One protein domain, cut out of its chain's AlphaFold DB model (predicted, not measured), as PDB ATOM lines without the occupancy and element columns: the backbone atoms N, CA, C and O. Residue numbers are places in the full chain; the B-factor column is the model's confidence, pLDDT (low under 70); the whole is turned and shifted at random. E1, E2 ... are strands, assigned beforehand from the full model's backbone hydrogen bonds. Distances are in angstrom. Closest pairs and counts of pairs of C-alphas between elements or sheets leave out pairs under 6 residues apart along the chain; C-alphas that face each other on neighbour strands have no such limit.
ATOM      1  N   PHE A   4     -12.100 222.680   3.076       85.75
ATOM      2  CA  PHE A   4     -11.272 223.893   3.108       85.75
ATOM      3  C   PHE A   4     -10.390 224.044   4.358       85.75
ATOM      4  O   PHE A   4      -9.402 224.772   4.327       85.75
ATOM      5  N   ALA A   5     -10.706 223.356   5.461       85.56
ATOM      6  CA  ALA A   5      -9.844 223.354   6.643       85.56
ATOM      7  C   ALA A   5      -8.602 222.466   6.448       85.56
ATOM      8  O   ALA A   5      -7.555 222.736   7.037       85.56
ATOM      9  N   ALA A   6      -8.721 221.404   5.644       88.62
ATOM     10  CA  ALA A   6      -7.605 220.529   5.293       88.62
ATOM     11  C   ALA A   6      -6.835 221.065   4.075       88.62
ATOM     12  O   ALA A   6      -5.605 221.094   4.093       88.62
ATOM     13  N   PHE A   7      -7.567 221.545   3.067       93.62
ATOM     14  CA  PHE A   7      -7.051 222.044   1.796       93.62
ATOM     15  C   PHE A   7      -7.593 223.453   1.541       93.62
ATOM     16  O   PHE A   7      -8.694 223.602   1.016       93.62
ATOM     17  N   PRO A   8      -6.869 224.511   1.931       95.38
ATOM     18  CA  PRO A   8      -7.392 225.872   1.876       95.38
ATOM     19  C   PRO A   8      -7.409 226.481   0.470       95.38
ATOM     20  O   PRO A   8      -7.869 227.610   0.321       95.38
ATOM     21  N   ILE A   9      -6.887 225.787  -0.543       97.06
ATOM     22  CA  ILE A   9      -6.743 226.294  -1.909       97.06
ATOM     23  C   ILE A   9      -7.185 225.200  -2.874       97.06
ATOM     24  O   ILE A   9      -6.744 224.055  -2.754       97.06
ATOM     25  N   TRP A  10      -8.053 225.559  -3.813       95.88
ATOM     26  CA  TRP A  10      -8.564 224.670  -4.850       95.88
ATOM     27  C   TRP A  10      -8.502 225.359  -6.206       95.88
ATOM     28  O   TRP A  10      -8.665 226.576  -6.294       95.88
ATOM     29  N   GLU A  11      -8.295 224.569  -7.248       93.94
ATOM     30  CA  GLU A  11      -8.261 225.009  -8.643       93.94
ATOM     31  C   GLU A  11      -9.282 224.242  -9.474       93.94
ATOM     32  O   GLU A  11      -9.699 223.144  -9.091       93.94
ATOM     33  N   PHE A  12      -9.640 224.802 -10.627       88.69
ATOM     34  CA  PHE A  12     -10.313 224.050 -11.677       88.69
ATOM     35  C   PHE A  12      -9.356 223.010 -12.269       88.69
ATOM     36  O   PHE A  12      -8.211 223.318 -12.601       88.69
ATOM     37  N   ALA A  13      -9.826 221.773 -12.411       85.56
ATOM     38  CA  ALA A  13      -9.072 220.661 -12.982       85.56
ATOM     39  C   ALA A  13      -9.198 220.646 -14.517       85.56
ATOM     40  O   ALA A  13      -9.685 219.678 -15.100       85.56
ATOM     41  N   LEU A  14      -8.791 221.742 -15.167       78.56
ATOM     42  CA  LEU A  14      -8.968 221.955 -16.614       78.56
ATOM     43  C   LEU A  14      -8.214 220.916 -17.467       78.56
ATOM     44  O   LEU A  14      -8.627 220.571 -18.567       78.56
ATOM     45  N   ASP A  15      -7.117 220.363 -16.948       77.38
ATOM     46  CA  ASP A  15      -6.352 219.288 -17.591       77.38
ATOM     47  C   ASP A  15      -7.078 217.932 -17.602       77.38
ATOM     48  O   ASP A  15      -6.603 216.973 -18.212       77.38
ATOM     49  N   GLU A  16      -8.225 217.836 -16.931       69.69
ATOM     50  CA  GLU A  16      -9.016 216.616 -16.801       69.69
ATOM     51  C   GLU A  16     -10.319 216.651 -17.627       69.69
ATOM     52  O   GLU A  16     -11.108 215.707 -17.543       69.69
ATOM     53  N   GLU A  17     -10.540 217.694 -18.436       65.56
ATOM     54  CA  GLU A  17     -11.755 217.894 -19.249       65.56
ATOM     55  C   GLU A  17     -11.943 216.841 -20.353       65.56
ATOM     56  O   GLU A  17     -13.072 216.475 -20.676       65.56
ATOM     57  N   ASP A  18     -10.856 216.272 -20.881       67.38
ATOM     58  CA  ASP A  18     -10.912 215.223 -21.913       67.38
ATOM     59  C   ASP A  18     -11.379 213.852 -21.371       67.38
ATOM     60  O   ASP A  18     -11.521 212.880 -22.122       67.38
ATOM     61  N   VAL A  19     -11.616 213.732 -20.057       71.12
ATOM     62  CA  VAL A  19     -12.082 212.492 -19.428       71.12
ATOM     63  C   VAL A  19     -13.612 212.398 -19.521       71.12
ATOM     64  O   VAL A  19     -14.312 213.249 -18.971       71.12
ATOM     65  N   PRO A  20     -14.174 211.329 -20.124       74.56
ATOM     66  CA  PRO A  20     -15.620 211.164 -20.232       74.56
ATOM     67  C   PRO A  20     -16.334 211.273 -18.876       74.56
ATOM     68  O   PRO A  20     -16.071 210.491 -17.961       74.56
ATOM     69  N   GLY A  21     -17.264 212.224 -18.768       70.12
ATOM     70  CA  GLY A  21     -18.031 212.492 -17.546       70.12
ATOM     71  C   GLY A  21     -17.436 213.563 -16.626       70.12
ATOM     72  O   GLY A  21     -18.019 213.820 -15.572       70.12
ATOM     73  N   ARG A  22     -16.317 214.187 -17.011       71.00
ATOM     74  CA  ARG A  22     -15.805 215.416 -16.398       71.00
ATOM     75  C   ARG A  22     -16.189 216.626 -17.246       71.00
ATOM     76  O   ARG A  22     -16.328 216.503 -18.459       71.00
ATOM     77  N   ASP A  23     -16.426 217.756 -16.597       67.56
ATOM     78  CA  ASP A  23     -16.737 219.032 -17.247       67.56
ATOM     79  C   ASP A  23     -15.947 220.178 -16.590       67.56
ATOM     80  O   ASP A  23     -15.234 219.969 -15.604       67.56
ATOM     81  N   GLU A  24     -16.109 221.396 -17.114       63.31
ATOM     82  CA  GLU A  24     -15.455 222.642 -16.667       63.31
ATOM     83  C   GLU A  24     -15.788 223.038 -15.205       63.31
ATOM     84  O   GLU A  24     -15.386 224.097 -14.725       63.31
ATOM     85  N   THR A  25     -16.544 222.214 -14.467       71.56
ATOM     86  CA  THR A  25     -16.909 222.456 -13.062       71.56
ATOM     87  C   THR A  25     -16.099 221.625 -12.067       71.56
ATOM     88  O   THR A  25     -16.264 221.774 -10.851       71.56
ATOM     89  N   TRP A  26     -15.209 220.756 -12.553       81.00
ATOM     90  CA  TRP A  26     -14.386 219.912 -11.695       81.00
ATOM     91  C   TRP A  26     -13.297 220.730 -11.016       81.00
ATOM     92  O   TRP A  26     -12.550 221.471 -11.651       81.00
ATOM     93  N   VAL A  27     -13.190 220.558  -9.702       88.38
ATOM     94  CA  VAL A  27     -12.182 221.221  -8.879       88.38
ATOM     95  C   VAL A  27     -11.383 220.201  -8.090       88.38
ATOM     96  O   VAL A  27     -11.903 219.159  -7.682       88.38
ATOM     97  N   ARG A  28     -10.117 220.520  -7.827       91.25
ATOM     98  CA  ARG A  28      -9.228 219.689  -7.013       91.25
ATOM     99  C   ARG A  28      -8.447 220.530  -6.003       91.25
ATOM    100  O   ARG A  28      -8.192 221.710  -6.255       91.25
ATOM    101  N   PRO A  29      -8.070 219.951  -4.851       94.19
ATOM    102  CA  PRO A  29      -7.278 220.666  -3.867       94.19
ATOM    103  C   PRO A  29      -5.838 220.825  -4.351       94.19
ATOM    104  O   PRO A  29      -5.214 219.869  -4.815       94.19
ATOM    105  N   ILE A  30      -5.268 222.006  -4.133       93.25
ATOM    106  CA  ILE A  30      -3.826 222.212  -4.233       93.25
ATOM    107  C   ILE A  30      -3.211 221.848  -2.880       93.25
ATOM    108  O   ILE A  30      -3.627 222.345  -1.831       93.25
ATOM    109  N   ASN A  31      -2.171 221.010  -2.887       90.81
ATOM    110  CA  ASN A  31      -1.414 220.671  -1.679       90.81
ATOM    111  C   ASN A  31      -0.441 221.801  -1.284       90.81
ATOM    112  O   ASN A  31       0.777 221.626  -1.260       90.81
ATOM    113  N   SER A  32      -0.989 222.985  -1.008       92.06
ATOM    114  CA  SER A  32      -0.272 224.185  -0.582       92.06
ATOM    115  C   SER A  32      -1.100 224.959   0.444       92.06
ATOM    116  O   SER A  32      -2.326 224.862   0.499       92.06
ATOM    117  N   LYS A  33      -0.416 225.758   1.265       93.06
ATOM    118  CA  LYS A  33      -1.026 226.734   2.187       93.06
ATOM    119  C   LYS A  33      -0.658 228.178   1.841       93.06
ATOM    120  O   LYS A  33      -0.843 229.070   2.661       93.06
ATOM    121  N   ILE A  34      -0.105 228.390   0.651       96.94
ATOM    122  CA  ILE A  34       0.250 229.694   0.095       96.94
ATOM    123  C   ILE A  34      -0.373 229.754  -1.297       96.94
ATOM    124  O   ILE A  34      -0.182 228.827  -2.087       96.94
ATOM    125  N   VAL A  35      -1.135 230.813  -1.576       97.06
ATOM    126  CA  VAL A  35      -1.729 231.028  -2.902       97.06
ATOM    127  C   VAL A  35      -0.597 231.377  -3.871       97.06
ATOM    128  O   VAL A  35       0.081 232.382  -3.637       97.06
ATOM    129  N   PRO A  36      -0.354 230.568  -4.916       96.12
ATOM    130  CA  PRO A  36       0.736 230.815  -5.854       96.12
ATOM    131  C   PRO A  36       0.491 232.090  -6.669       96.12
ATOM    132  O   PRO A  36      -0.659 232.463  -6.930       96.12
ATOM    133  N   LYS A  37       1.567 232.758  -7.096       93.88
ATOM    134  CA  LYS A  37       1.477 233.803  -8.129       93.88
ATOM    135  C   LYS A  37       1.229 233.194  -9.508       93.88
ATOM    136  O   LYS A  37       1.630 232.064  -9.774       93.88
ATOM    137  N   GLY A  38       0.624 233.968 -10.406       93.50
ATOM    138  CA  GLY A  38       0.410 233.543 -11.788       93.50
ATOM    139  C   GLY A  38      -0.765 232.580 -11.983       93.50
ATOM    140  O   GLY A  38      -0.888 232.011 -13.062       93.50
ATOM    141  N   ALA A  39      -1.601 232.367 -10.964       92.88
ATOM    142  CA  ALA A  39      -2.703 231.413 -11.000       92.88
ATOM    143  C   ALA A  39      -4.044 232.097 -11.291       92.88
ATOM    144  O   ALA A  39      -4.315 233.207 -10.828       92.88
ATOM    145  N   TYR A  40      -4.887 231.411 -12.058       92.06
ATOM    146  CA  TYR A  40      -6.196 231.901 -12.473       92.06
ATOM    147  C   TYR A  40      -7.294 231.319 -11.573       92.06
ATOM    148  O   TYR A  40      -7.321 230.112 -11.347       92.06
ATOM    149  N   ASP A  41      -8.169 232.187 -11.061       93.06
ATOM    150  CA  ASP A  41      -9.427 231.867 -10.368       93.06
ATOM    151  C   ASP A  41      -9.382 230.689  -9.377       93.06
ATOM    152  O   ASP A  41     -10.158 229.736  -9.448       93.06
ATOM    153  N   LEU A  42      -8.491 230.777  -8.388       96.44
ATOM    154  CA  LEU A  42      -8.418 229.802  -7.302       96.44
ATOM    155  C   LEU A  42      -9.535 230.030  -6.281       96.44
ATOM    156  O   LEU A  42      -9.766 231.160  -5.848       96.44
ATOM    157  N   PHE A  43     -10.156 228.957  -5.793       96.12
ATOM    158  CA  PHE A  43     -11.005 229.032  -4.606       96.12
ATOM    159  C   PHE A  43     -10.126 228.991  -3.361       96.12
ATOM    160  O   PHE A  43      -9.521 227.967  -3.034       96.12
ATOM    161  N   VAL A  44     -10.078 230.102  -2.635       97.56
ATOM    162  CA  VAL A  44      -9.236 230.259  -1.449       97.56
ATOM    163  C   VAL A  44     -10.106 230.371  -0.208       97.56
ATOM    164  O   VAL A  44     -11.005 231.210  -0.140       97.56
ATOM    165  N   ALA A  45      -9.830 229.538   0.794       97.19
ATOM    166  CA  ALA A  45     -10.530 229.527   2.069       97.19
ATOM    167  C   ALA A  45     -10.561 230.925   2.698       97.19
ATOM    168  O   ALA A  45      -9.537 231.607   2.811       97.19
ATOM    169  N   ALA A  46     -11.741 231.331   3.153       97.31
ATOM    170  CA  ALA A  46     -11.985 232.633   3.741       97.31
ATOM    171  C   ALA A  46     -12.952 232.530   4.923       97.31
ATOM    172  O   ALA A  46     -13.870 231.707   4.952       97.31
ATOM    173  N   THR A  47     -12.772 233.418   5.895       96.94
ATOM    174  CA  THR A  47     -13.766 233.664   6.938       96.94
ATOM    175  C   THR A  47     -14.472 234.977   6.646       96.94
ATOM    176  O   THR A  47     -13.836 236.021   6.502       96.94
ATOM    177  N   PHE A  48     -15.798 234.927   6.617       97.12
ATOM    178  CA  PHE A  48     -16.671 236.084   6.497       97.12
ATOM    179  C   PHE A  48     -17.233 236.442   7.872       97.12
ATOM    180  O   PHE A  48     -17.721 235.583   8.601       97.12
ATOM    181  N   THR A  49     -17.195 237.717   8.232       97.88
ATOM    182  CA  THR A  49     -17.723 238.244   9.489       97.88
ATOM    183  C   THR A  49     -18.764 239.302   9.171       97.88
ATOM    184  O   THR A  49     -18.448 240.355   8.625       97.88
ATOM    185  N   THR A  50     -20.021 239.007   9.490       97.69
ATOM    186  CA  THR A  50     -21.131 239.962   9.342       97.69
ATOM    187  C   THR A  50     -20.963 241.171  10.266       97.69
ATOM    188  O   THR A  50     -20.265 241.081  11.277       97.69
ATOM    189  N   ALA A  51     -21.687 242.261  10.005       97.88
ATOM    190  CA  ALA A  51     -21.701 243.447  10.871       97.88
ATOM    191  C   ALA A  51     -22.103 243.154  12.331       97.88
ATOM    192  O   ALA A  51     -21.685 243.846  13.255       97.88
ATOM    193  N   SER A  52     -22.889 242.101  12.566       97.44
ATOM    194  CA  SER A  52     -23.243 241.624  13.909       97.44
ATOM    195  C   SER A  52     -22.144 240.815  14.609       97.44
ATOM    196  O   SER A  52     -22.340 240.381  15.741       97.44
ATOM    197  N   GLY A  53     -21.020 240.555  13.939       97.31
ATOM    198  CA  GLY A  53     -19.926 239.716  14.427       97.31
ATOM    199  C   GLY A  53     -20.114 238.215  14.179       97.31
ATOM    200  O   GLY A  53     -19.224 237.429  14.503       97.31
ATOM    201  N   ARG A  54     -21.238 237.780  13.585       95.56
ATOM    202  CA  ARG A  54     -21.427 236.370  13.204       95.56
ATOM    203  C   ARG A  54     -20.397 235.980  12.145       95.56
ATOM    204  O   ARG A  54     -20.338 236.623  11.097       95.56
ATOM    205  N   LYS A  55     -19.652 234.906  12.417       95.56
ATOM    206  CA  LYS A  55     -18.684 234.299  11.498       95.56
ATOM    207  C   LYS A  55     -19.348 233.245  10.614       95.56
ATOM    208  O   LYS A  55     -20.204 232.493  11.083       95.56
ATOM    209  N   LEU A  56     -18.943 233.211   9.354       94.50
ATOM    210  CA  LEU A  56     -19.346 232.251   8.336       94.50
ATOM    211  C   LEU A  56     -18.075 231.773   7.630       94.50
ATOM    212  O   LEU A  56     -17.232 232.590   7.260       94.50
ATOM    213  N   ASP A  57     -17.943 230.466   7.449       94.12
ATOM    214  CA  ASP A  57     -16.825 229.890   6.706       94.12
ATOM    215  C   ASP A  57     -17.178 229.804   5.224       94.12
ATOM    216  O   ASP A  57     -18.339 229.602   4.859       94.12
ATOM    217  N   GLY A  58     -16.178 229.952   4.365       94.94
ATOM    218  CA  GLY A  58     -16.382 229.883   2.933       94.94
ATOM    219  C   GLY A  58     -15.092 229.984   2.136       94.94
ATOM    220  O   GLY A  58     -14.011 229.696   2.650       94.94
ATOM    221  N   CYS A  59     -15.211 230.408   0.887       96.12
ATOM    222  CA  CYS A  59     -14.082 230.712   0.022       96.12
ATOM    223  C   CYS A  59     -14.323 231.994  -0.783       96.12
ATOM    224  O   CYS A  59     -15.454 232.466  -0.905       96.12
ATOM    225  N   LEU A  60     -13.242 232.570  -1.298       97.06
ATOM    226  CA  LEU A  60     -13.240 233.640  -2.291       97.06
ATOM    227  C   LEU A  60     -12.530 233.142  -3.546       97.06
ATOM    228  O   LEU A  60     -11.552 232.404  -3.433       97.06
ATOM    229  N   ILE A  61     -12.993 233.584  -4.712       96.69
ATOM    230  CA  ILE A  61     -12.242 233.436  -5.959       96.69
ATOM    231  C   ILE A  61     -11.094 234.449  -5.937       96.69
ATOM    232  O   ILE A  61     -11.317 235.644  -5.715       96.69
ATOM    233  N   VAL A  62      -9.869 233.971  -6.127       97.75
ATOM    234  CA  VAL A  62      -8.648 234.780  -6.117       97.75
ATOM    235  C   VAL A  62      -7.897 234.567  -7.421       97.75
ATOM    236  O   VAL A  62      -7.504 233.446  -7.739       97.75
ATOM    237  N   ASN A  63      -7.656 235.662  -8.139       96.88
ATOM    238  CA  ASN A  63      -6.853 235.668  -9.353       96.88
ATOM    239  C   ASN A  63      -5.514 236.364  -9.086       96.88
ATOM    240  O   ASN A  63      -5.472 237.491  -8.583       96.88
ATOM    241  N   THR A  64      -4.416 235.679  -9.397       96.56
ATOM    242  CA  THR A  64      -3.040 236.171  -9.237       96.56
ATOM    243  C   THR A  64      -2.269 236.169 -10.560       96.56
ATOM    244  O   THR A  64      -1.049 236.347 -10.549       96.56
ATOM    245  N   ALA A  65      -2.951 235.952 -11.692       95.19
ATOM    246  CA  ALA A  65      -2.351 235.907 -13.024       95.19
ATOM    247  C   ALA A  65      -2.026 237.301 -13.586       95.19
ATOM    248  O   ALA A  65      -1.105 237.441 -14.390       95.19
ATOM    249  N   GLY A  66      -2.777 238.323 -13.167       91.31
ATOM    250  CA  GLY A  66      -2.561 239.715 -13.562       91.31
ATOM    251  C   GLY A  66      -1.445 240.424 -12.788       91.31
ATOM    252  O   GLY A  66      -0.828 239.879 -11.875       91.31
ATOM    253  N   GLU A  67      -1.213 241.695 -13.132       89.12
ATOM    254  CA  GLU A  67      -0.253 242.563 -12.426       89.12
ATOM    255  C   GLU A  67      -0.658 242.828 -10.966       89.12
ATOM    256  O   GLU A  67       0.193 243.032 -10.098       89.12
ATOM    257  N   SER A  68      -1.964 242.808 -10.688       93.44
ATOM    258  CA  SER A  68      -2.542 242.940  -9.354       93.44
ATOM    259  C   SER A  68      -3.373 241.719  -8.987       93.44
ATOM    260  O   SER A  68      -4.026 241.127  -9.839       93.44
ATOM    261  N   VAL A  69      -3.407 241.402  -7.692       95.75
ATOM    262  CA  VAL A  69      -4.327 240.403  -7.139       95.75
ATOM    263  C   VAL A  69      -5.764 240.906  -7.251       95.75
ATOM    264  O   VAL A  69      -6.078 241.992  -6.758       95.75
ATOM    265  N   GLU A  70      -6.646 240.076  -7.799       96.50
ATOM    266  CA  GLU A  70      -8.081 240.339  -7.857       96.50
ATOM    267  C   GLU A  70      -8.838 239.418  -6.893       96.50
ATOM    268  O   GLU A  70      -8.616 238.207  -6.848       96.50
ATOM    269  N   ILE A  71      -9.743 240.009  -6.103       95.88
ATOM    270  CA  ILE A  71     -10.619 239.283  -5.176       95.88
ATOM    271  C   ILE A  71     -12.045 239.299  -5.729       95.88
ATOM    272  O   ILE A  71     -12.757 240.309  -5.649       95.88
ATOM    273  N   GLY A  72     -12.446 238.157  -6.277       93.62
ATOM    274  CA  GLY A  72     -13.712 237.935  -6.958       93.62
ATOM    275  C   GLY A  72     -14.867 237.578  -6.023       93.62
ATOM    276  O   GLY A  72     -15.025 238.116  -4.920       93.62
ATOM    277  N   GLU A  73     -15.749 236.711  -6.509       92.50
ATOM    278  CA  GLU A  73     -16.954 236.298  -5.798       92.50
ATOM    279  C   GLU A  73     -16.634 235.478  -4.538       92.50
ATOM    280  O   GLU A  73     -15.669 234.717  -4.494       92.50
ATOM    281  N   GLY A  74     -17.441 235.666  -3.490       94.62
ATOM    282  CA  GLY A  74     -17.346 234.900  -2.251       94.62
ATOM    283  C   GLY A  74     -18.463 233.876  -2.159       94.62
ATOM    284  O   GLY A  74     -19.595 234.168  -2.530       94.62
ATOM    285  N   ILE A  75     -18.174 232.704  -1.605       94.12
ATOM    286  CA  ILE A  75     -19.144 231.630  -1.394       94.12
ATOM    287  C   ILE A  75     -19.087 231.232   0.076       94.12
ATOM    288  O   ILE A  75     -18.045 230.811   0.571       94.12
ATOM    289  N   VAL A  76     -20.207 231.343   0.787       93.75
ATOM    290  CA  VAL A  76     -20.362 230.792   2.139       93.75
ATOM    291  C   VAL A  76     -20.731 229.314   2.043       93.75
ATOM    292  O   VAL A  76     -21.552 228.918   1.213       93.75
ATOM    293  N   LEU A  77     -20.123 228.519   2.921       88.88
ATOM    294  CA  LEU A  77     -20.242 227.069   3.003       88.88
ATOM    295  C   LEU A  77     -20.877 226.636   4.337       88.88
ATOM    296  O   LEU A  77     -20.955 227.389   5.312       88.88
ATOM    297  N   GLY A  78     -21.305 225.372   4.410       81.75
ATOM    298  CA  GLY A  78     -21.740 224.727   5.653       81.75
ATOM    299  C   GLY A  78     -23.257 224.579   5.774       81.75
ATOM    300  O   GLY A  78     -23.929 224.185   4.828       81.75
ATOM    301  N   ARG A  79     -23.823 224.862   6.960       75.94
ATOM    302  CA  ARG A  79     -25.254 224.600   7.262       75.94
ATOM    303  C   ARG A  79     -26.238 225.354   6.362       75.94
ATOM    304  O   ARG A  79     -27.406 224.991   6.309       75.94
ATOM    305  N   LEU A  80     -25.775 226.408   5.699       74.31
ATOM    306  CA  LEU A  80     -26.567 227.214   4.770       74.31
ATOM    307  C   LEU A  80     -26.516 226.674   3.328       74.31
ATOM    308  O   LEU A  80     -27.156 227.241   2.443       74.31
ATOM    309  N   GLY A  81     -25.778 225.582   3.097       83.75
ATOM    310  CA  GLY A  81     -25.400 225.104   1.772       83.75
ATOM    311  C   GLY A  81     -24.326 225.987   1.138       83.75
ATOM    312  O   GLY A  81     -23.651 226.747   1.830       83.75
ATOM    313  N   TYR A  82     -24.197 225.883  -0.184       86.75
ATOM    314  CA  TYR A  82     -23.363 226.760  -1.004       86.75
ATOM    315  C   TYR A  82     -24.169 228.007  -1.363       86.75
ATOM    316  O   TYR A  82     -25.238 227.904  -1.979       86.75
ATOM    317  N   ARG A  83     -23.714 229.181  -0.922       92.12
ATOM    318  CA  ARG A  83     -24.394 230.455  -1.190       92.12
ATOM    319  C   ARG A  83     -23.388 231.524  -1.571       92.12
ATOM    320  O   ARG A  83     -22.505 231.832  -0.774       92.12
ATOM    321  N   ALA A  84     -23.581 232.116  -2.744       93.12
ATOM    322  CA  ALA A  84     -22.899 233.338  -3.134       93.12
ATOM    323  C   ALA A  84     -23.102 234.425  -2.068       93.12
ATOM    324  O   ALA A  84     -24.200 234.587  -1.523       93.12
ATOM    325  N   VAL A  85     -22.031 235.150  -1.752       94.44
ATOM    326  CA  VAL A  85     -22.046 236.320  -0.877       94.44
ATOM    327  C   VAL A  85     -22.409 237.521  -1.744       94.44
ATOM    328  O   VAL A  85     -21.588 237.974  -2.543       94.44
ATOM    329  N   PRO A  86     -23.629 238.057  -1.607       93.38
ATOM    330  CA  PRO A  86     -24.122 239.057  -2.535       93.38
ATOM    331  C   PRO A  86     -23.424 240.395  -2.293       93.38
ATOM    332  O   PRO A  86     -23.253 240.837  -1.152       93.38
ATOM    333  N   ILE A 115     -20.028 243.003   5.311       97.81
ATOM    334  CA  ILE A 115     -19.374 241.730   5.622       97.81
ATOM    335  C   ILE A 115     -17.872 241.930   5.450       97.81
ATOM    336  O   ILE A 115     -17.410 242.271   4.364       97.81
ATOM    337  N   HIS A 116     -17.105 241.694   6.507       98.19
ATOM    338  CA  HIS A 116     -15.649 241.654   6.434       98.19
ATOM    339  C   HIS A 116     -15.206 240.258   6.016       98.19
ATOM    340  O   HIS A 116     -15.644 239.280   6.619       98.19
ATOM    341  N   TYR A 117     -14.335 240.145   5.024       98.06
ATOM    342  CA  TYR A 117     -13.693 238.877   4.691       98.06
ATOM    343  C   TYR A 117     -12.229 238.898   5.110       98.06
ATOM    344  O   TYR A 117     -11.596 239.953   5.157       98.06
ATOM    345  N   LYS A 118     -11.689 237.710   5.363       98.31
ATOM    346  CA  LYS A 118     -10.259 237.475   5.540       98.31
ATOM    347  C   LYS A 118      -9.893 236.120   4.954       98.31
ATOM    348  O   LYS A 118     -10.526 235.123   5.310       98.31
ATOM    349  N   LEU A 119      -8.893 236.084   4.077       98.12
ATOM    350  CA  LEU A 119      -8.332 234.826   3.591       98.12
ATOM    351  C   LEU A 119      -7.686 234.062   4.753       98.12
ATOM    352  O   LEU A 119      -7.130 234.655   5.678       98.12
ATOM    353  N   GLN A 120      -7.765 232.736   4.718       97.19
ATOM    354  CA  GLN A 120      -7.157 231.877   5.739       97.19
ATOM    355  C   GLN A 120      -5.690 231.539   5.438       97.19
ATOM    356  O   GLN A 120      -4.999 230.979   6.288       97.19
ATOM    357  N   VAL A 121      -5.216 231.900   4.247       97.44
ATOM    358  CA  VAL A 121      -3.845 231.706   3.771       97.44
ATOM    359  C   VAL A 121      -3.298 232.999   3.176       97.44
ATOM    360  O   VAL A 121      -4.057 233.888   2.787       97.44
ATOM    361  N   VAL A 122      -1.972 233.104   3.125       97.88
ATOM    362  CA  VAL A 122      -1.273 234.223   2.484       97.88
ATOM    363  C   VAL A 122      -1.149 233.991   0.983       97.88
ATOM    364  O   VAL A 122      -1.082 232.847   0.525       97.88
ATOM    365  N   ILE A 123      -1.092 235.081   0.226       97.62
ATOM    366  CA  ILE A 123      -0.670 235.043  -1.173       97.62
ATOM    367  C   ILE A 123       0.852 235.113  -1.202       97.62
ATOM    368  O   ILE A 123       1.471 235.800  -0.390       97.62
ATOM    369  N   GLU A 124       1.472 234.365  -2.108       97.19
ATOM    370  CA  GLU A 124       2.917 234.367  -2.279       97.19
ATOM    371  C   GLU A 124       3.451 235.798  -2.474       97.19
ATOM    372  O   GLU A 124       2.978 236.564  -3.314       97.19
ATOM    373  N   GLY A 125       4.467 236.157  -1.686       94.69
ATOM    374  CA  GLY A 125       5.046 237.501  -1.667       94.69
ATOM    375  C   GLY A 125       4.318 238.512  -0.775       94.69
ATOM    376  O   GLY A 125       4.769 239.651  -0.698       94.69
ATOM    377  N   GLU A 126       3.241 238.120  -0.091       96.44
ATOM    378  CA  GLU A 126       2.567 238.944   0.916       96.44
ATOM    379  C   GLU A 126       2.878 238.462   2.337       96.44
ATOM    380  O   GLU A 126       2.986 237.266   2.605       96.44
ATOM    381  N   GLU A 127       2.995 239.402   3.276       96.00
ATOM    382  CA  GLU A 127       3.320 239.096   4.678       96.00
ATOM    383  C   GLU A 127       2.097 238.675   5.506       96.00
ATOM    384  O   GLU A 127       2.236 238.079   6.574       96.00
ATOM    385  N   SER A 128       0.886 238.996   5.042       97.12
ATOM    386  CA  SER A 128      -0.350 238.732   5.780       97.12
ATOM    387  C   SER A 128      -1.509 238.375   4.847       97.12
ATOM    388  O   SER A 128      -1.511 238.811   3.696       97.12
ATOM    389  N   PRO A 129      -2.496 237.580   5.307       97.69
ATOM    390  CA  PRO A 129      -3.648 237.241   4.484       97.69
ATOM    391  C   PRO A 129      -4.462 238.482   4.123       97.69
ATOM    392  O   PRO A 129      -4.752 239.305   4.998       97.69
ATOM    393  N   ARG A 130      -4.892 238.579   2.860       97.25
ATOM    394  CA  ARG A 130      -5.775 239.657   2.401       97.25
ATOM    395  C   ARG A 130      -7.077 239.677   3.193       97.25
ATOM    396  O   ARG A 130      -7.687 238.643   3.478       97.25
ATOM    397  N   GLU A 131      -7.533 240.884   3.475       98.00
ATOM    398  CA  GLU A 131      -8.818 241.162   4.097       98.00
ATOM    399  C   GLU A 131      -9.470 242.376   3.437       98.00
ATOM    400  O   GLU A 131      -8.806 243.195   2.797       98.00
ATOM    401  N   GLY A 132     -10.788 242.481   3.565       96.88
ATOM    402  CA  GLY A 132     -11.547 243.557   2.945       96.88
ATOM    403  C   GLY A 132     -13.023 243.519   3.310       96.88
ATOM    404  O   GLY A 132     -13.446 242.777   4.198       96.88
ATOM    405  N   ILE A 133     -13.811 244.353   2.632       96.50
ATOM    406  CA  ILE A 133     -15.232 244.552   2.923       96.50
ATOM    407  C   ILE A 133     -16.078 244.268   1.682       96.50
ATOM    408  O   ILE A 133     -15.772 244.731   0.585       96.50
ATOM    409  N   ILE A 134     -17.185 243.560   1.890       93.69
ATOM    410  CA  ILE A 134     -18.286 243.397   0.946       93.69
ATOM    411  C   ILE A 134     -19.485 244.195   1.478       93.69
ATOM    412  O   ILE A 134     -19.965 243.947   2.590       93.69
ATOM    413  N   ALA A 135     -19.939 245.180   0.699       84.62
ATOM    414  CA  ALA A 135     -21.047 246.081   1.039       84.62
ATOM    415  C   ALA A 135     -22.404 245.579   0.520       84.62
ATOM    416  O   ALA A 135     -22.446 245.036  -0.606       84.62
TER     417      ALA A 135
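What this domain is: This is residues 4 to 86 and 115 to 135 of the 135 residues of an uncharacterized protein of Gemmata sp (UniProt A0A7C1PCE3). Little of this domain is regular structure: one strongly twisted, branched sheet is built round the bent strand E3, with E4 then E5 on one side, E1 and E6 sharing the other, and E2 and E7 beyond them. The printed part has 104 residues with seven named strands, E1 to E7 along the chain, and no named helix; it is all strand, though 40 residues are in named elements, and neighbours are antiparallel. It is compact, radius of gyration of the C-alphas 14.1 A, spanning 46 by 34 by 24 A.

Where its parts are: E3, residues 42 to 49, runs 21.0 A from (-8.418, 229.802, -7.302). E4, 55 to 63, spans 24.0 A; E5, 70 to 76, 18.5 A; E6, 115 to 119, 13.2 A. E1 is 9 to 12, E2 27 to 29; E7, 131 to 134, ends at (-18.286, 243.397, 0.946).

How they stand to each other: E3, E4 and E5 form a meander, each strand the antiparallel neighbour of the one before: N 44 and O 60 are 2.8 A apart, N 61 and O 73 2.9 A. On E3's other side are E1, N 10 to O 43 2.9 A, and E6, N 47 to O 118 2.9 A. Hairpins join E1 to E2, N 11 to O 28 3.0 A, and E6 to E7, N 117 to O 132 2.9 A.

The domain as a whole: The farthest C-alphas, Pro 20 and Ser 52, are 46.4 A apart. Residues 87 to 114 are cut out; C-alphas 86 and 115 are 9.8 A apart. Links E1 to E2, E2 to E3 and E6 to E7 are long. Residues 16 to 18 and 23 to 24 have pLDDT under 70.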